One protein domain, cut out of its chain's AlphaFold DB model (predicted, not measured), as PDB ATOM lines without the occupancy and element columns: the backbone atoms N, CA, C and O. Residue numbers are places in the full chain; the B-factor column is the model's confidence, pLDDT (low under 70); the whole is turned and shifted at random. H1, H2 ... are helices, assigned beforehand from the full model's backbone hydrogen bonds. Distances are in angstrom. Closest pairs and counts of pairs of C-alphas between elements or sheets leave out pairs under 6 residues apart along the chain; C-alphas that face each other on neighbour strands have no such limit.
ATOM      1  N   ASP A   2     -21.517 -32.138  67.848       69.69
ATOM      2  CA  ASP A   2     -20.729 -32.977  66.922       69.69
ATOM      3  C   ASP A   2     -20.959 -34.494  67.044       69.69
ATOM      4  O   ASP A   2     -20.959 -35.191  66.034       69.69
ATOM      5  N   LEU A   3     -21.227 -35.005  68.252       73.44
ATOM      6  CA  LEU A   3     -21.544 -36.421  68.484       73.44
ATOM      7  C   LEU A   3     -22.808 -36.884  67.735       73.44
ATOM      8  O   LEU A   3     -22.854 -38.006  67.246       73.44
ATOM      9  N   VAL A   4     -23.819 -36.015  67.624       72.94
ATOM     10  CA  VAL A   4     -25.100 -36.320  66.963       72.94
ATOM     11  C   VAL A   4     -24.905 -36.472  65.453       72.94
ATOM     12  O   VAL A   4     -25.570 -37.291  64.833       72.94
ATOM     13  N   PHE A   5     -23.952 -35.745  64.864       71.50
ATOM     14  CA  PHE A   5     -23.693 -35.770  63.419       71.50
ATOM     15  C   PHE A   5     -22.908 -37.010  62.962       71.50
ATOM     16  O   PHE A   5     -22.971 -37.380  61.791       71.50
ATOM     17  N   ILE A   6     -22.194 -37.663  63.887       77.56
ATOM     18  CA  ILE A   6     -21.407 -38.880  63.628       77.56
ATOM     19  C   ILE A   6     -22.311 -40.119  63.541       77.56
ATOM     20  O   ILE A   6     -21.938 -41.118  62.926       77.56
ATOM     21  N   VAL A   7     -23.504 -40.067  64.140       80.38
ATOM     22  CA  VAL A   7     -24.414 -41.215  64.195       80.38
ATOM     23  C   VAL A   7     -24.882 -41.586  62.777       80.38
ATOM     24  O   VAL A   7     -25.461 -40.751  62.076       80.38
ATOM     25  N   PRO A   8     -24.674 -42.837  62.320       81.50
ATOM     26  CA  PRO A   8     -25.102 -43.280  60.999       81.50
ATOM     27  C   PRO A   8     -26.599 -43.619  61.008       81.50
ATOM     28  O   PRO A   8     -26.983 -44.787  60.956       81.50
ATOM     29  N   PHE A   9     -27.458 -42.597  61.078       81.25
ATOM     30  CA  PHE A   9     -28.916 -42.771  61.134       81.25
ATOM     31  C   PHE A   9     -29.480 -43.583  59.961       81.25
ATOM     32  O   PHE A   9     -30.426 -44.334  60.158       81.25
ATOM     33  N   GLU A  10     -28.854 -43.531  58.783       78.56
ATOM     34  CA  GLU A  10     -29.204 -44.365  57.620       78.56
ATOM     35  C   GLU A  10     -29.063 -45.864  57.922       78.56
ATOM     36  O   GLU A  10     -29.930 -46.658  57.572       78.56
ATOM     37  N   LEU A  11     -28.004 -46.255  58.635       82.44
ATOM     38  CA  LEU A  11     -27.744 -47.647  59.006       82.44
ATOM     39  C   LEU A  11     -28.678 -48.130  60.124       82.44
ATOM     40  O   LEU A  11     -28.939 -49.321  60.260       82.44
ATOM     41  N   VAL A  12     -29.201 -47.202  60.926       81.56
ATOM     42  CA  VAL A  12     -30.274 -47.483  61.887       81.56
ATOM     43  C   VAL A  12     -31.619 -47.575  61.163       81.56
ATOM     44  O   VAL A  12     -32.433 -48.436  61.493       81.56
ATOM     45  N   ALA A  13     -31.841 -46.734  60.148       80.12
ATOM     46  CA  ALA A  13     -33.056 -46.714  59.343       80.12
ATOM     47  C   ALA A  13     -33.250 -48.021  58.567       80.12
ATOM     48  O   ALA A  13     -34.365 -48.523  58.550       80.12
ATOM     49  N   THR A  14     -32.191 -48.635  58.020       80.56
ATOM     50  CA  THR A  14     -32.279 -49.930  57.303       80.56
ATOM     51  C   THR A  14     -32.805 -51.085  58.158       80.56
ATOM     52  O   THR A  14     -33.239 -52.101  57.615       80.56
ATOM     53  N   ARG A  15     -32.809 -50.943  59.490       82.56
ATOM     54  CA  ARG A  15     -33.428 -51.904  60.415       82.56
ATOM     55  C   ARG A  15     -34.961 -51.855  60.386       82.56
ATOM     56  O   ARG A  15     -35.610 -52.777  60.870       82.56
ATOM     57  N   PHE A  16     -35.532 -50.794  59.823       79.81
ATOM     58  CA  PHE A  16     -36.959 -50.623  59.595       79.81
ATOM     59  C   PHE A  16     -37.248 -50.771  58.097       79.81
ATOM     60  O   PHE A  16     -36.581 -50.166  57.263       79.81
ATOM     61  N   HIS A  17     -38.250 -51.572  57.730       73.94
ATOM     62  CA  HIS A  17     -38.608 -51.753  56.323       73.94
ATOM     63  C   HIS A  17     -39.471 -50.575  55.811       73.94
ATOM     64  O   HIS A  17     -40.360 -50.103  56.537       73.94
ATOM     65  N   PRO A  18     -39.250 -50.081  54.574       69.31
ATOM     66  CA  PRO A  18     -40.219 -49.216  53.902       69.31
ATOM     67  C   PRO A  18     -41.522 -50.010  53.672       69.31
ATOM     68  O   PRO A  18     -41.440 -51.195  53.343       69.31
ATOM     69  N   PRO A  19     -42.720 -49.420  53.873       64.06
ATOM     70  CA  PRO A  19     -43.034 -47.989  53.946       64.06
ATOM     71  C   PRO A  19     -43.327 -47.480  55.379       64.06
ATOM     72  O   PRO A  19     -44.342 -46.830  55.628       64.06
ATOM     73  N   SER A  20     -42.478 -47.776  56.367       77.81
ATOM     74  CA  SER A  20     -42.685 -47.243  57.723       77.81
ATOM     75  C   SER A  20     -42.355 -45.743  57.818       77.81
ATOM     76  O   SER A  20     -41.305 -45.291  57.365       77.81
ATOM     77  N   LYS A  21     -43.213 -44.949  58.482       76.44
ATOM     78  CA  LYS A  21     -42.942 -43.519  58.772       76.44
ATOM     79  C   LYS A  21     -41.609 -43.316  59.507       76.44
ATOM     80  O   LYS A  21     -40.941 -42.304  59.320       76.44
ATOM     81  N   LEU A  22     -41.218 -44.300  60.317       76.69
ATOM     82  CA  LEU A  22     -39.985 -44.284  61.096       76.69
ATOM     83  C   LEU A  22     -38.730 -44.414  60.215       76.69
ATOM     84  O   LEU A  22     -37.736 -43.752  60.496       76.69
ATOM     85  N   TYR A  23     -38.788 -45.198  59.131       80.56
ATOM     86  CA  TYR A  23     -37.712 -45.285  58.138       80.56
ATOM     87  C   TYR A  23     -37.428 -43.914  57.513       80.56
ATOM     88  O   TYR A  23     -36.288 -43.450  57.527       80.56
ATOM     89  N   TYR A  24     -38.470 -43.220  57.044       75.75
ATOM     90  CA  TYR A  24     -38.324 -41.887  56.451       75.75
ATOM     91  C   TYR A  24     -37.860 -40.844  57.475       75.75
ATOM     92  O   TYR A  24     -36.956 -40.074  57.173       75.75
ATOM     93  N   ALA A  25     -38.399 -40.859  58.699       77.56
ATOM     94  CA  ALA A  25     -37.977 -39.946  59.763       77.56
ATOM     95  C   ALA A  25     -36.505 -40.142  60.177       77.56
ATOM     96  O   ALA A  25     -35.793 -39.176  60.424       77.56
ATOM     97  N   LEU A  26     -36.015 -41.384  60.238       79.56
ATOM     98  CA  LEU A  26     -34.603 -41.653  60.521       79.56
ATOM     99  C   LEU A  26     -33.707 -41.316  59.323       79.56
ATOM    100  O   LEU A  26     -32.595 -40.825  59.508       79.56
ATOM    101  N   SER A  27     -34.195 -41.524  58.099       78.12
ATOM    102  CA  SER A  27     -33.482 -41.128  56.884       78.12
ATOM    103  C   SER A  27     -33.333 -39.609  56.772       78.12
ATOM    104  O   SER A  27     -32.292 -39.143  56.317       78.12
ATOM    105  N   THR A  28     -34.317 -38.813  57.207       76.75
ATOM    106  CA  THR A  28     -34.202 -37.344  57.199       76.75
ATOM    107  C   THR A  28     -33.232 -36.826  58.260       76.75
ATOM    108  O   THR A  28     -32.583 -35.810  58.029       76.75
ATOM    109  N   LEU A  29     -33.020 -37.542  59.373       81.19
ATOM    110  CA  LEU A  29     -31.973 -37.198  60.349       81.19
ATOM    111  C   LEU A  29     -30.552 -37.291  59.769       81.19
ATOM    112  O   LEU A  29     -29.633 -36.681  60.315       81.19
ATOM    113  N   ALA A  30     -30.351 -37.970  58.633       76.94
ATOM    114  CA  ALA A  30     -29.083 -37.924  57.906       76.94
ATOM    115  C   ALA A  30     -28.727 -36.500  57.432       76.94
ATOM    116  O   ALA A  30     -27.546 -36.165  57.324       76.94
ATOM    117  N   LEU A  31     -29.727 -35.625  57.243       76.31
ATOM    118  CA  LEU A  31     -29.531 -34.208  56.918       76.31
ATOM    119  C   LEU A  31     -28.827 -33.434  58.038       76.31
ATOM    120  O   LEU A  31     -28.238 -32.390  57.773       76.31
ATOM    121  N   LEU A  32     -28.780 -33.958  59.269       78.31
ATOM    122  CA  LEU A  32     -27.979 -33.366  60.343       78.31
ATOM    123  C   LEU A  32     -26.476 -33.348  60.012       78.31
ATOM    124  O   LEU A  32     -25.733 -32.545  60.571       78.31
ATOM    125  N   ARG A  33     -26.012 -34.155  59.049       79.50
ATOM    126  CA  ARG A  33     -24.639 -34.067  58.529       79.50
ATOM    127  C   ARG A  33     -24.353 -32.727  57.844       79.50
ATOM    128  O   ARG A  33     -23.192 -32.331  57.781       79.50
ATOM    129  N   VAL A  34     -25.370 -31.983  57.397       77.69
ATOM    130  CA  VAL A  34     -25.191 -30.627  56.849       77.69
ATOM    131  C   VAL A  34     -24.514 -29.710  57.869       77.69
ATOM    132  O   VAL A  34     -23.735 -28.851  57.470       77.69
ATOM    133  N   PHE A  35     -24.673 -29.929  59.178       74.44
ATOM    134  CA  PHE A  35     -23.983 -29.139  60.205       74.44
ATOM    135  C   PHE A  35     -22.452 -29.303  60.211       74.44
ATOM    136  O   PHE A  35     -21.755 -28.457  60.778       74.44
ATOM    137  N   TYR A  36     -21.888 -30.302  59.516       77.94
ATOM    138  CA  TYR A  36     -20.443 -30.349  59.252       77.94
ATOM    139  C   TYR A  36     -19.956 -29.177  58.389       77.94
ATOM    140  O   TYR A  36     -18.779 -28.820  58.467       77.94
ATOM    141  N   SER A  37     -20.849 -28.520  57.639       76.12
ATOM    142  CA  SER A  37     -20.550 -27.289  56.893       76.12
ATOM    143  C   SER A  37     -20.040 -26.147  57.777       76.12
ATOM    144  O   SER A  37     -19.319 -25.275  57.293       76.12
ATOM    145  N   THR A  38     -20.312 -26.174  59.088       78.12
ATOM    146  CA  THR A  38     -19.778 -25.184  60.040       78.12
ATOM    147  C   THR A  38     -18.246 -25.191  60.090       78.12
ATOM    148  O   THR A  38     -17.635 -24.159  60.358       78.12
ATOM    149  N   ARG A  39     -17.601 -26.321  59.766       83.81
ATOM    150  CA  ARG A  39     -16.136 -26.416  59.642       83.81
ATOM    151  C   ARG A  39     -15.608 -25.643  58.438       83.81
ATOM    152  O   ARG A  39     -14.579 -24.992  58.553       83.81
ATOM    153  N   ILE A  40     -16.326 -25.681  57.316       84.75
ATOM    154  CA  ILE A  40     -15.977 -24.925  56.104       84.75
ATOM    155  C   ILE A  40     -16.127 -23.426  56.372       84.75
ATOM    156  O   ILE A  40     -15.274 -22.640  55.976       84.75
ATOM    157  N   HIS A  41     -17.159 -23.027  57.121       83.88
ATOM    158  CA  HIS A  41     -17.314 -21.638  57.545       83.88
ATOM    159  C   HIS A  41     -16.129 -21.149  58.393       83.88
ATOM    160  O   HIS A  41     -15.595 -20.082  58.106       83.88
ATOM    161  N   ARG A  42     -15.691 -21.938  59.389       86.38
ATOM    162  CA  ARG A  42     -14.498 -21.622  60.202       86.38
ATOM    163  C   ARG A  42     -13.233 -21.546  59.353       86.38
ATOM    164  O   ARG A  42     -12.483 -20.594  59.488       86.38
ATOM    165  N   TRP A  43     -13.056 -22.486  58.426       90.62
ATOM    166  CA  TRP A  43     -11.935 -22.473  57.490       90.62
ATOM    167  C   TRP A  43     -11.886 -21.173  56.675       90.62
ATOM    168  O   TRP A  43     -10.830 -20.568  56.560       90.62
ATOM    169  N   PHE A  44     -13.024 -20.679  56.174       91.50
ATOM    170  CA  PHE A  44     -13.064 -19.369  55.518       91.50
ATOM    171  C   PHE A  44     -12.720 -18.213  56.469       91.50
ATOM    172  O   PHE A  44     -12.018 -17.300  56.049       91.50
ATOM    173  N   SER A  45     -13.172 -18.248  57.726       88.50
ATOM    174  CA  SER A  45     -12.805 -17.238  58.730       88.50
ATOM    175  C   SER A  45     -11.297 -17.205  58.999       88.50
ATOM    176  O   SER A  45     -10.713 -16.127  58.990       88.50
ATOM    177  N   ASP A  46     -10.650 -18.365  59.123       90.88
ATOM    178  CA  ASP A  46      -9.195 -18.453  59.311       90.88
ATOM    179  C   ASP A  46      -8.430 -17.862  58.105       90.88
ATOM    180  O   ASP A  46      -7.367 -17.258  58.248       90.88
ATOM    181  N   PHE A  47      -8.974 -18.014  56.890       91.06
ATOM    182  CA  PHE A  47      -8.420 -17.415  55.669       91.06
ATOM    183  C   PHE A  47      -8.656 -15.901  55.585       91.06
ATOM    184  O   PHE A  47      -7.824 -15.200  55.011       91.06
ATOM    185  N   GLU A  48      -9.764 -15.396  56.135       90.50
ATOM    186  CA  GLU A  48     -10.049 -13.957  56.223       90.50
ATOM    187  C   GLU A  48      -9.082 -13.241  57.184       90.50
ATOM    188  O   GLU A  48      -8.741 -12.086  56.942       90.50
ATOM    189  N   GLU A  49      -8.607 -13.924  58.231       90.56
ATOM    190  CA  GLU A  49      -7.638 -13.393  59.207       90.56
ATOM    191  C   GLU A  49      -6.179 -13.437  58.718       90.56
ATOM    192  O   GLU A  49      -5.296 -12.808  59.304       90.56
ATOM    193  N   ASN A  50      -5.892 -14.162  57.635       92.19
ATOM    194  CA  ASN A  50      -4.535 -14.302  57.122       92.19
ATOM    195  C   ASN A  50      -4.125 -13.102  56.255       92.19
ATOM    196  O   ASN A  50      -4.542 -12.974  55.104       92.19
ATOM    197  N   GLU A  51      -3.201 -12.288  56.766       86.31
ATOM    198  CA  GLU A  51      -2.677 -11.086  56.098       86.31
ATOM    199  C   GLU A  51      -2.054 -11.340  54.711       86.31
ATOM    200  O   GLU A  51      -1.931 -10.419  53.904       86.31
ATOM    201  N   LYS A  52      -1.650 -12.581  54.401       91.56
ATOM    202  CA  LYS A  52      -1.035 -12.937  53.108       91.56
ATOM    203  C   LYS A  52      -2.049 -13.160  51.986       91.56
ATOM    204  O   LYS A  52      -1.645 -13.324  50.835       91.56
ATOM    205  N   ILE A  53      -3.338 -13.237  52.305       90.69
ATOM    206  CA  ILE A  53      -4.392 -13.603  51.361       90.69
ATOM    207  C   ILE A  53      -5.286 -12.391  51.100       90.69
ATOM    208  O   ILE A  53      -5.586 -11.599  51.987       90.69
ATOM    209  N   ASN A  54      -5.737 -12.240  49.854       92.25
ATOM    210  CA  ASN A  54      -6.664 -11.173  49.502       92.25
ATOM    211  C   ASN A  54      -8.051 -11.433  50.114       92.25
ATOM    212  O   ASN A  54      -8.816 -12.272  49.633       92.25
ATOM    213  N   PHE A  55      -8.381 -10.643  51.127       91.81
ATOM    214  CA  PHE A  55      -9.643 -10.670  51.856       91.81
ATOM    215  C   PHE A  55     -10.897 -10.648  50.965       91.81
ATOM    216  O   PHE A  55     -11.826 -11.433  51.162       91.81
ATOM    217  N   THR A  56     -10.928  -9.785  49.945       90.62
ATOM    218  CA  THR A  56     -12.094  -9.643  49.060       90.62
ATOM    219  C   THR A  56     -12.343 -10.920  48.258       90.62
ATOM    220  O   THR A  56     -13.488 -11.342  48.108       90.62
ATOM    221  N   MET A  57     -11.277 -11.582  47.795       90.81
ATOM    222  CA  MET A  57     -11.388 -12.844  47.055       90.81
ATOM    223  C   MET A  57     -11.910 -13.979  47.938       90.81
ATOM    224  O   MET A  57     -12.743 -14.764  47.489       90.81
ATOM    225  N   VAL A  58     -11.480 -14.037  49.204       92.88
ATOM    226  CA  VAL A  58     -11.981 -15.025  50.175       92.88
ATOM    227  C   VAL A  58     -13.475 -14.824  50.424       92.88
ATOM    228  O   VAL A  58     -14.232 -15.791  50.386       92.88
ATOM    229  N   ARG A  59     -13.932 -13.576  50.586       91.38
ATOM    230  CA  ARG A  59     -15.361 -13.264  50.757       91.38
ATOM    231  C   ARG A  59     -16.204 -13.624  49.539       91.38
ATOM    232  O   ARG A  59     -17.279 -14.196  49.703       91.38
ATOM    233  N   ILE A  60     -15.719 -13.333  48.330       93.88
ATOM    234  CA  ILE A  60     -16.400 -13.726  47.090       93.88
ATOM    235  C   ILE A  60     -16.487 -15.254  47.003       93.88
ATOM    236  O   ILE A  60     -17.568 -15.786  46.772       93.88
ATOM    237  N   ALA A  61     -15.389 -15.970  47.259       91.62
ATOM    238  CA  ALA A  61     -15.370 -17.432  47.241       91.62
ATOM    239  C   ALA A  61     -16.322 -18.041  48.286       91.62
ATOM    240  O   ALA A  61     -17.067 -18.969  47.974       91.62
ATOM    241  N   LYS A  62     -16.348 -17.480  49.500       91.94
ATOM    242  CA  LYS A  62     -17.271 -17.867  50.573       91.94
ATOM    243  C   LYS A  62     -18.726 -17.656  50.159       91.94
ATOM    244  O   LYS A  62     -19.537 -18.560  50.335       91.94
ATOM    245  N   MET A  63     -19.052 -16.503  49.572       90.44
ATOM    246  CA  MET A  63     -20.406 -16.198  49.100       90.44
ATOM    247  C   MET A  63     -20.836 -17.142  47.971       90.44
ATOM    248  O   MET A  63     -21.906 -17.734  48.045       90.44
ATOM    249  N   ILE A  64     -19.974 -17.358  46.971       91.50
ATOM    250  CA  ILE A  64     -20.221 -18.297  45.866       91.50
ATOM    251  C   ILE A  64     -20.495 -19.706  46.404       91.50
ATOM    252  O   ILE A  64     -21.445 -20.361  45.975       91.50
ATOM    253  N   TRP A  65     -19.692 -20.166  47.366       89.88
ATOM    254  CA  TRP A  65     -19.865 -21.479  47.980       89.88
ATOM    255  C   TRP A  65     -21.213 -21.612  48.703       89.88
ATOM    256  O   TRP A  65     -21.908 -22.613  48.524       89.88
ATOM    257  N   VAL A  66     -21.613 -20.588  49.466       89.25
ATOM    258  CA  VAL A  66     -22.927 -20.552  50.128       89.25
ATOM    259  C   VAL A  66     -24.054 -20.580  49.095       89.25
ATOM    260  O   VAL A  66     -24.969 -21.389  49.236       89.25
ATOM    261  N   CYS A  67     -23.971 -19.781  48.027       90.56
ATOM    262  CA  CYS A  67     -24.976 -19.774  46.963       90.56
ATOM    263  C   CYS A  67     -25.131 -21.154  46.307       90.56
ATOM    264  O   CYS A  67     -26.252 -21.634  46.153       90.56
ATOM    265  N   PHE A  68     -24.027 -21.835  45.974       90.88
ATOM    266  CA  PHE A  68     -24.090 -23.189  45.413       90.88
ATOM    267  C   PHE A  68     -24.750 -24.188  46.364       90.88
ATOM    268  O   PHE A  68     -25.564 -24.999  45.923       90.88
ATOM    269  N   LEU A  69     -24.423 -24.127  47.658       88.94
ATOM    270  CA  LEU A  69     -25.005 -25.018  48.660       88.94
ATOM    271  C   LEU A  69     -26.515 -24.788  48.807       88.94
ATOM    272  O   LEU A  69     -27.274 -25.755  48.837       88.94
ATOM    273  N   VAL A  70     -26.941 -23.523  48.868       88.94
ATOM    274  CA  VAL A  70     -28.355 -23.143  48.980       88.94
ATOM    275  C   VAL A  70     -29.132 -23.593  47.744       88.94
ATOM    276  O   VAL A  70     -30.145 -24.273  47.892       88.94
ATOM    277  N   CYS A  71     -28.632 -23.317  46.534       91.81
ATOM    278  CA  CYS A  71     -29.273 -23.755  45.291       91.81
ATOM    279  C   CYS A  71     -29.358 -25.283  45.187       91.81
ATOM    280  O   CYS A  71     -30.397 -25.817  44.804       91.81
ATOM    281  N   HIS A  72     -28.292 -25.999  45.561       92.12
ATOM    282  CA  HIS A  72     -28.284 -27.460  45.562       92.12
ATOM    283  C   HIS A  72     -29.321 -28.032  46.532       92.12
ATOM    284  O   HIS A  72     -30.148 -28.857  46.145       92.12
ATOM    285  N   TYR A  73     -29.299 -27.568  47.782       89.00
ATOM    286  CA  TYR A  73     -30.207 -28.054  48.810       89.00
ATOM    287  C   TYR A  73     -31.664 -27.717  48.481       89.00
ATOM    288  O   TYR A  73     -32.519 -28.596  48.545       89.00
ATOM    289  N   GLY A  74     -31.931 -26.477  48.057       89.44
ATOM    290  CA  GLY A  74     -33.257 -26.042  47.623       89.44
ATOM    291  C   GLY A  74     -33.798 -26.895  46.479       89.44
ATOM    292  O   GLY A  74     -34.903 -27.415  46.584       89.44
ATOM    293  N   GLY A  75     -32.990 -27.145  45.442       92.44
ATOM    294  CA  GLY A  75     -33.397 -27.994  44.318       92.44
ATOM    295  C   GLY A  75     -33.707 -29.431  44.743       92.44
ATOM    296  O   GLY A  75     -34.718 -29.998  44.331       92.44
ATOM    297  N   CYS A  76     -32.890 -30.020  45.620       90.69
ATOM    298  CA  CYS A  76     -33.159 -31.354  46.157       90.69
ATOM    299  C   CYS A  76     -34.439 -31.405  47.006       90.69
ATOM    300  O   CYS A  76     -35.181 -32.380  46.908       90.69
ATOM    301  N   VAL A  77     -34.713 -30.376  47.813       87.62
ATOM    302  CA  VAL A  77     -35.944 -30.282  48.613       87.62
ATOM    303  C   VAL A  77     -37.173 -30.129  47.716       87.62
ATOM    304  O   VAL A  77     -38.144 -30.858  47.909       87.62
ATOM    305  N   PHE A  78     -37.126 -29.263  46.699       89.19
ATOM    306  CA  PHE A  78     -38.229 -29.102  45.742       89.19
ATOM    307  C   PHE A  78     -38.524 -30.397  44.977       89.19
ATOM    308  O   PHE A  78     -39.687 -30.764  44.801       89.19
ATOM    309  N   TYR A  79     -37.485 -31.136  44.579       91.00
ATOM    310  CA  TYR A  79     -37.646 -32.456  43.966       91.00
ATOM    311  C   TYR A  79     -38.251 -33.485  44.932       91.00
ATOM    312  O   TYR A  79     -39.116 -34.283  44.556       91.00
ATOM    313  N   LEU A  80     -37.803 -33.477  46.190       88.06
ATOM    314  CA  LEU A  80     -38.333 -34.355  47.227       88.06
ATOM    315  C   LEU A  80     -39.832 -34.104  47.429       88.06
ATOM    316  O   LEU A  80     -40.603 -35.052  47.470       88.06
ATOM    317  N   MET A  81     -40.259 -32.845  47.484       85.00
ATOM    318  CA  MET A  81     -41.674 -32.508  47.646       85.00
ATOM    319  C   MET A  81     -42.534 -32.992  46.478       85.00
ATOM    320  O   MET A  81     -43.537 -33.662  46.716       85.00
ATOM    321  N   ALA A  82     -42.088 -32.784  45.236       87.31
ATOM    322  CA  ALA A  82     -42.805 -33.281  44.060       87.31
ATOM    323  C   ALA A  82     -42.919 -34.820  44.037       87.31
ATOM    324  O   ALA A  82     -43.909 -35.382  43.580       87.31
ATOM    325  N   THR A  83     -41.911 -35.541  44.539       86.00
ATOM    326  CA  THR A  83     -41.923 -37.018  44.539       86.00
ATOM    327  C   THR A  83     -42.658 -37.642  45.721       86.00
ATOM    328  O   THR A  83     -43.136 -38.768  45.603       86.00
ATOM    329  N   PHE A  84     -42.749 -36.939  46.851       81.44
ATOM    330  CA  PHE A  84     -43.475 -37.399  48.037       81.44
ATOM    331  C   PHE A  84     -44.970 -37.062  47.999       81.44
ATOM    332  O   PHE A  84     -45.718 -37.555  48.849       81.44
ATOM    333  N   HIS A  85     -45.422 -36.261  47.030       82.69
ATOM    334  CA  HIS A  85     -46.840 -35.978  46.859       82.69
ATOM    335  C   HIS A  85     -47.620 -37.226  46.410       82.69
ATOM    336  O   HIS A  85     -47.123 -38.062  45.656       82.69
ATOM    337  N   ALA A  86     -48.863 -37.363  46.887       78.00
ATOM    338  CA  ALA A  86     -49.699 -38.536  46.630       78.00
ATOM    339  C   ALA A  86     -50.041 -38.700  45.140       78.00
ATOM    340  O   ALA A  86     -50.097 -39.827  44.646       78.00
ATOM    341  N   ASN A  87     -50.238 -37.585  44.430       84.06
ATOM    342  CA  ASN A  87     -50.384 -37.558  42.982       84.06
ATOM    343  C   ASN A  87     -49.230 -36.773  42.360       84.06
ATOM    344  O   ASN A  87     -49.185 -35.548  42.401       84.06
ATOM    345  N   VAL A  88     -48.303 -37.495  41.738       82.62
ATOM    346  CA  VAL A  88     -47.105 -36.909  41.130       82.62
ATOM    347  C   VAL A  88     -47.442 -35.999  39.937       82.62
ATOM    348  O   VAL A  88     -46.655 -35.123  39.583       82.62
ATOM    349  N   LYS A  89     -48.619 -36.172  39.323       84.81
ATOM    350  CA  LYS A  89     -49.079 -35.335  38.208       84.81
ATOM    351  C   LYS A  89     -49.549 -33.945  38.635       84.81
ATOM    352  O   LYS A  89     -49.614 -33.077  37.773       84.81
ATOM    353  N   ASP A  90     -49.795 -33.720  39.921       85.00
ATOM    354  CA  ASP A  90     -50.280 -32.440  40.450       85.00
ATOM    355  C   ASP A  90     -49.133 -31.681  41.136       85.00
ATOM    356  O   ASP A  90     -49.261 -31.218  42.263       85.00
ATOM    357  N   THR A  91     -47.957 -31.630  40.504       89.56
ATOM    358  CA  THR A  91     -46.737 -31.052  41.093       89.56
ATOM    359  C   THR A  91     -46.053 -30.119  40.110       89.56
ATOM    360  O   THR A  91     -46.218 -30.258  38.902       89.56
ATOM    361  N   TRP A  92     -45.217 -29.202  40.592       88.81
ATOM    362  CA  TRP A  92     -44.474 -28.286  39.714       88.81
ATOM    363  C   TRP A  92     -43.657 -29.009  38.622       88.81
ATOM    364  O   TRP A  92     -43.469 -28.484  37.526       88.81
ATOM    365  N   PHE A  93     -43.163 -30.225  38.891       90.88
ATOM    366  CA  PHE A  93     -42.330 -30.965  37.938       90.88
ATOM    367  C   PHE A  93     -43.169 -31.524  36.774       90.88
ATOM    368  O   PHE A  93     -42.695 -31.591  35.634       90.88
ATOM    369  N   SER A  94     -44.428 -31.899  37.026       87.81
ATOM    370  CA  SER A  94     -45.302 -32.473  35.997       87.81
ATOM    371  C   SER A  94     -45.652 -31.482  34.883       87.81
ATOM    372  O   SER A  94     -45.967 -31.930  33.780       87.81
ATOM    373  N   LEU A  95     -45.507 -30.172  35.136       85.31
ATOM    374  CA  LEU A  95     -45.632 -29.106  34.135       85.31
ATOM    375  C   LEU A  95     -44.680 -29.312  32.945       85.31
ATOM    376  O   LEU A  95     -45.037 -29.016  31.809       85.31
ATOM    377  N   ILE A  96     -43.480 -29.854  33.188       86.31
ATOM    378  CA  ILE A  96     -42.508 -30.167  32.128       86.31
ATOM    379  C   ILE A  96     -42.773 -31.547  31.531       86.31
ATOM    380  O   ILE A  96     -42.739 -31.728  30.313       86.31
ATOM    381  N   ASP A  97     -42.928 -32.555  32.390       84.75
ATOM    382  CA  ASP A  97     -43.173 -33.931  31.965       84.75
ATOM    383  C   ASP A  97     -44.021 -34.671  33.011       84.75
ATOM    384  O   ASP A  97     -43.524 -34.963  34.107       84.75
ATOM    385  N   PRO A  98     -45.258 -35.076  32.668       84.50
ATOM    386  CA  PRO A  98     -46.133 -35.840  33.555       84.50
ATOM    387  C   PRO A  98     -45.547 -37.175  34.045       84.50
ATOM    388  O   PRO A  98     -46.012 -37.715  35.045       84.50
ATOM    389  N   ASN A  99     -44.540 -37.729  33.357       86.31
ATOM    390  CA  ASN A  99     -43.888 -39.006  33.672       86.31
ATOM    391  C   ASN A  99     -42.413 -38.840  34.083       86.31
ATOM    392  O   ASN A  99     -41.589 -39.741  33.874       86.31
ATOM    393  N   PHE A 100     -42.054 -37.717  34.710       87.44
ATOM    394  CA  PHE A 100     -40.669 -37.433  35.099       87.44
ATOM    395  C   PHE A 100     -40.020 -38.494  36.008       87.44
ATOM    396  O   PHE A 100     -38.797 -38.653  36.000       87.44
ATOM    397  N   VAL A 101     -40.818 -39.279  36.741       84.88
ATOM    398  CA  VAL A 101     -40.369 -40.399  37.595       84.88
ATOM    399  C   VAL A 101     -39.683 -41.520  36.805       84.88
ATOM    400  O   VAL A 101     -38.993 -42.344  37.404       84.88
ATOM    401  N   ASN A 102     -39.784 -41.527  35.474       86.94
ATOM    402  CA  ASN A 102     -39.094 -42.480  34.602       86.94
ATOM    403  C   ASN A 102     -37.864 -41.886  33.888       86.94
ATOM    404  O   ASN A 102     -37.131 -42.608  33.218       86.94
ATOM    405  N   GLN A 103     -37.586 -40.586  34.037       88.06
ATOM    406  CA  GLN A 103     -36.456 -39.933  33.361       88.06
ATOM    407  C   GLN A 103     -35.096 -40.262  33.994       88.06
ATOM    408  O   GLN A 103     -35.011 -40.628  35.162       88.06
ATOM    409  N   GLY A 104     -33.994 -40.059  33.270       91.06
ATOM    410  CA  GLY A 104     -32.651 -40.174  33.851       91.06
ATOM    411  C   GLY A 104     -32.405 -39.178  34.997       91.06
ATOM    412  O   GLY A 104     -32.908 -38.054  34.971       91.06
ATOM    413  N   LEU A 105     -31.586 -39.570  35.981       92.00
ATOM    414  CA  LEU A 105     -31.284 -38.769  37.180       92.00
ATOM    415  C   LEU A 105     -30.766 -37.363  36.843       92.00
ATOM    416  O   LEU A 105     -31.175 -36.391  37.470       92.00
ATOM    417  N   ILE A 106     -29.900 -37.253  35.831       93.06
ATOM    418  CA  ILE A 106     -29.293 -35.979  35.418       93.06
ATOM    419  C   ILE A 106     -30.368 -34.980  34.989       93.06
ATOM    420  O   ILE A 106     -30.326 -33.833  35.417       93.06
ATOM    421  N   LYS A 107     -31.353 -35.416  34.194       91.88
ATOM    422  CA  LYS A 107     -32.426 -34.534  33.718       91.88
ATOM    423  C   LYS A 107     -33.255 -34.017  34.894       91.88
ATOM    424  O   LYS A 107     -33.456 -32.815  35.010       91.88
ATOM    425  N   ARG A 108     -33.620 -34.902  35.830       93.44
ATOM    426  CA  ARG A 108     -34.356 -34.522  37.048       93.44
ATOM    427  C   ARG A 108     -33.583 -33.539  37.917       93.44
ATOM    428  O   ARG A 108     -34.140 -32.549  38.381       93.44
ATOM    429  N   TYR A 109     -32.295 -33.804  38.107       95.12
ATOM    430  CA  TYR A 109     -31.423 -32.951  38.900       95.12
ATOM    431  C   TYR A 109     -31.271 -31.564  38.271       95.12
ATOM    432  O   TYR A 109     -31.514 -30.569  38.944       95.12
ATOM    433  N   VAL A 110     -30.944 -31.485  36.978       95.00
ATOM    434  CA  VAL A 110     -30.763 -30.206  36.269       95.00
ATOM    435  C   VAL A 110     -32.034 -29.362  36.316       95.00
ATOM    436  O   VAL A 110     -31.953 -28.185  36.650       95.00
ATOM    437  N   THR A 111     -33.202 -29.958  36.068       92.94
ATOM    438  CA  THR A 111     -34.493 -29.260  36.164       92.94
ATOM    439  C   THR A 111     -34.763 -28.731  37.575       92.94
ATOM    440  O   THR A 111     -35.195 -27.593  37.738       92.94
ATOM    441  N   SER A 112     -34.454 -29.516  38.608       94.50
ATOM    442  CA  SER A 112     -34.664 -29.101  40.003       94.50
ATOM    443  C   SER A 112     -33.714 -27.981  40.431       94.50
ATOM    444  O   SER A 112     -34.109 -27.067  41.151       94.50
ATOM    445  N   ILE A 113     -32.464 -28.019  39.961       95.81
ATOM    446  CA  ILE A 113     -31.500 -26.936  40.179       95.81
ATOM    447  C   ILE A 113     -31.919 -25.678  39.426       95.81
ATOM    448  O   ILE A 113     -31.840 -24.593  39.993       95.81
ATOM    449  N   TYR A 114     -32.389 -25.812  38.185       94.00
ATOM    450  CA  TYR A 114     -32.927 -24.690  37.423       94.00
ATOM    451  C   TYR A 114     -34.055 -24.002  38.199       94.00
ATOM    452  O   TYR A 114     -33.964 -22.799  38.437       94.00
ATOM    453  N   TYR A 115     -35.025 -24.770  38.710       90.94
ATOM    454  CA  TYR A 115     -36.126 -24.220  39.498       90.94
ATOM    455  C   TYR A 115     -35.653 -23.494  40.772       90.94
ATOM    456  O   TYR A 115     -36.108 -22.391  41.084       90.94
ATOM    457  N   ALA A 116     -34.683 -24.070  41.486       91.94
ATOM    458  CA  ALA A 116     -34.102 -23.441  42.670       91.94
ATOM    459  C   ALA A 116     -33.363 -22.138  42.350       91.94
ATOM    460  O   ALA A 116     -33.525 -21.147  43.061       91.94
ATOM    461  N   VAL A 117     -32.580 -22.113  41.270       91.94
ATOM    462  CA  VAL A 117     -31.826 -20.924  40.861       91.94
ATOM    463  C   VAL A 117     -32.771 -19.791  40.483       91.94
ATOM    464  O   VAL A 117     -32.601 -18.688  41.001       91.94
ATOM    465  N   ILE A 118     -33.783 -20.036  39.645       87.50
ATOM    466  CA  ILE A 118     -34.720 -18.976  39.230       87.50
ATOM    467  C   ILE A 118     -35.559 -18.452  40.404       87.50
ATOM    468  O   ILE A 118     -35.921 -17.276  40.411       87.50
ATOM    469  N   SER A 119     -35.812 -19.296  41.413       83.62
ATOM    470  CA  SER A 119     -36.530 -18.918  42.634       83.62
ATOM    471  C   SER A 119     -35.667 -18.058  43.561       83.62
ATOM    472  O   SER A 119     -36.093 -16.988  43.984       83.62
ATOM    473  N   PHE A 120     -34.434 -18.481  43.859       86.06
ATOM    474  CA  PHE A 120     -33.556 -17.763  44.794       86.06
ATOM    475  C   PHE A 120     -32.939 -16.492  44.217       86.06
ATOM    476  O   PHE A 120     -32.577 -15.593  44.969       86.06
ATOM    477  N   THR A 121     -32.820 -16.406  42.895       83.69
ATOM    478  CA  THR A 121     -32.389 -15.178  42.210       83.69
ATOM    479  C   THR A 121     -33.543 -14.220  41.924       83.69
ATOM    480  O   THR A 121     -33.316 -13.198  41.282       83.69
ATOM    481  N   THR A 122     -34.761 -14.557  42.373       76.06
ATOM    482  CA  THR A 122     -35.986 -13.766  42.180       76.06
ATOM    483  C   THR A 122     -36.261 -13.411  40.713       76.06
ATOM    484  O   THR A 122     -36.847 -12.373  40.430       76.06
ATOM    485  N   VAL A 123     -35.810 -14.250  39.770       79.12
ATOM    486  CA  VAL A 123     -36.051 -14.052  38.331       79.12
ATOM    487  C   VAL A 123     -37.452 -14.531  37.962       79.12
ATOM    488  O   VAL A 123     -38.174 -13.808  37.290       79.12
ATOM    489  N   GLY A 124     -37.831 -15.734  38.415       69.62
ATOM    490  CA  GLY A 124     -39.205 -16.241  38.345       69.62
ATOM    491  C   GLY A 124     -39.870 -16.168  36.964       69.62
ATOM    492  O   GLY A 124     -40.878 -15.490  36.826       69.62
ATOM    493  N   TYR A 125     -39.354 -16.898  35.967       73.56
ATOM    494  CA  TYR A 125     -39.894 -16.903  34.594       73.56
ATOM    495  C   TYR A 125     -41.364 -17.351  34.464       73.56
ATOM    496  O   TYR A 125     -41.964 -17.110  33.422       73.56
ATOM    497  N   GLY A 126     -41.926 -18.020  35.478       70.69
ATOM    498  CA  GLY A 126     -43.315 -18.507  35.499       70.69
ATOM    499  C   GLY A 126     -43.532 -19.873  34.840       70.69
ATOM    500  O   GLY A 126     -44.539 -20.530  35.096       70.69
ATOM    501  N   ASP A 127     -42.542 -20.360  34.089       76.38
ATOM    502  CA  ASP A 127     -42.516 -21.691  33.475       76.38
ATOM    503  C   ASP A 127     -42.617 -22.837  34.493       76.38
ATOM    504  O   ASP A 127     -43.190 -23.887  34.201       76.38
ATOM    505  N   LEU A 128     -42.082 -22.626  35.697       84.38
ATOM    506  CA  LEU A 128     -42.221 -23.520  36.838       84.38
ATOM    507  C   LEU A 128     -42.827 -22.772  38.014       84.38
ATOM    508  O   LEU A 128     -42.290 -21.764  38.481       84.38
ATOM    509  N   HIS A 129     -43.926 -23.308  38.525       79.44
ATOM    510  CA  HIS A 129     -44.635 -22.748  39.660       79.44
ATOM    511  C   HIS A 129     -45.228 -23.858  40.536       79.44
ATOM    512  O   HIS A 129     -45.437 -24.976  40.062       79.44
ATOM    513  N   PRO A 130     -45.476 -23.570  41.824       83.44
ATOM    514  CA  PRO A 130     -46.132 -24.503  42.732       83.44
ATOM    515  C   PRO A 130     -47.524 -24.907  42.233       83.44
ATOM    516  O   PRO A 130     -48.360 -24.038  41.987       83.44
ATOM    517  N   VAL A 131     -47.792 -26.212  42.146       82.44
ATOM    518  CA  VAL A 131     -49.096 -26.742  41.705       82.44
ATOM    519  C   VAL A 131     -49.861 -27.324  42.888       82.44
ATOM    520  O   VAL A 131     -51.024 -26.988  43.107       82.44
ATOM    521  N   SER A 132     -49.210 -28.165  43.697       83.44
ATOM    522  CA  SER A 132     -49.863 -28.746  44.874       83.44
ATOM    523  C   SER A 132     -49.984 -27.732  46.013       83.44
ATOM    524  O   SER A 132     -49.173 -26.814  46.152       83.44
ATOM    525  N   ARG A 133     -50.965 -27.936  46.902       75.88
ATOM    526  CA  ARG A 133     -51.146 -27.087  48.096       75.88
ATOM    527  C   ARG A 133     -49.891 -27.027  48.968       75.88
ATOM    528  O   ARG A 133     -49.568 -25.967  49.492       75.88
ATOM    529  N   ASP A 134     -49.184 -28.145  49.114       78.44
ATOM    530  CA  ASP A 134     -47.973 -28.217  49.936       78.44
ATOM    531  C   ASP A 134     -46.834 -27.382  49.325       78.44
ATOM    532  O   ASP A 134     -46.129 -26.669  50.042       78.44
ATOM    533  N   GLU A 135     -46.687 -27.416  47.997       81.06
ATOM    534  CA  GLU A 135     -45.736 -26.570  47.265       81.06
ATOM    535  C   GLU A 135     -46.115 -25.086  47.371       81.06
ATOM    536  O   GLU A 135     -45.252 -24.239  47.595       81.06
TER     537      GLU A 135
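This is residues 2 to 135 of the 393 residues of the protein "Cyclic nucleotide-binding domain-containing protein" of Trifolium subterraneum (UniProt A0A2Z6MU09). A long helical hairpin, H3 and H4, makes the frame; its two helices run opposite ways and touch near the turn alone, leaving the rest of the space between them open. The short helices H1 and H2 pack on H3, while H6 crosses H4 and H5 lies by H4's last turns. The printed part has 134 residues with six named helices, in the order H1 to H6, and no named strand: all helix. It is loose, with a radius of gyration of the C-alphas of 18.7 A and spans of 56 by 43 by 26 A.

H4, the longest helix by residues with 30, holds residues 55 to 84 and measures 43.3 A from first to last C-alpha, from C-alpha 55 at (-9.643, -10.670, 51.856) to C-alpha 84 at (-43.475, -37.399, 48.037). H3, residues 21 to 48, measures 44.3 A. H6, residues 105 to 120, measures 22.5 A and ends with C-alpha 120 at (-33.556, -17.763, 44.794). The short helices are H1, residues 2 to 6, H2, residues 9 to 13, and H5, residues 92 to 95.

H4 touches H3 with residues 55 to 62 alone, at a shallow tilt of 9 degrees; the closest C-alphas, of Glu 48 and Phe 55, are 5.5 A apart. H4 touches H6 at a steep tilt of 63 degrees, opposite ways, with C-alphas 75 and 112 closest at 4.6 A. H4 and H5 only just touch, with 3 pairs of C-alphas within 8 A, closest Ala 82 and Phe 93 at 6.6 A. H3 touches H2, closest C-alphas 23 and 13 at 5.0 A, and H1, closest 33 and 5 at 5.3 A. H3 and H6 are apart. Every O i to N i+4 pair is within hydrogen-bond range in H1, H2, H4 and H6, and 13 of 24 in H3; H5 is too short for such a pair.

The C-alphas farthest apart, of Glu 51 and Asn 87, are 56.1 A apart. The printed part has no cut, and no link is long. Residues 49 to 54 stand free, as do 102 to 107, of which 105 to 107 belong to H6. Residues 121 to 135 hold no named element. Mean pLDDT of the printed part is 84.7, with residues 2, 18 to 19 and 124 under 70.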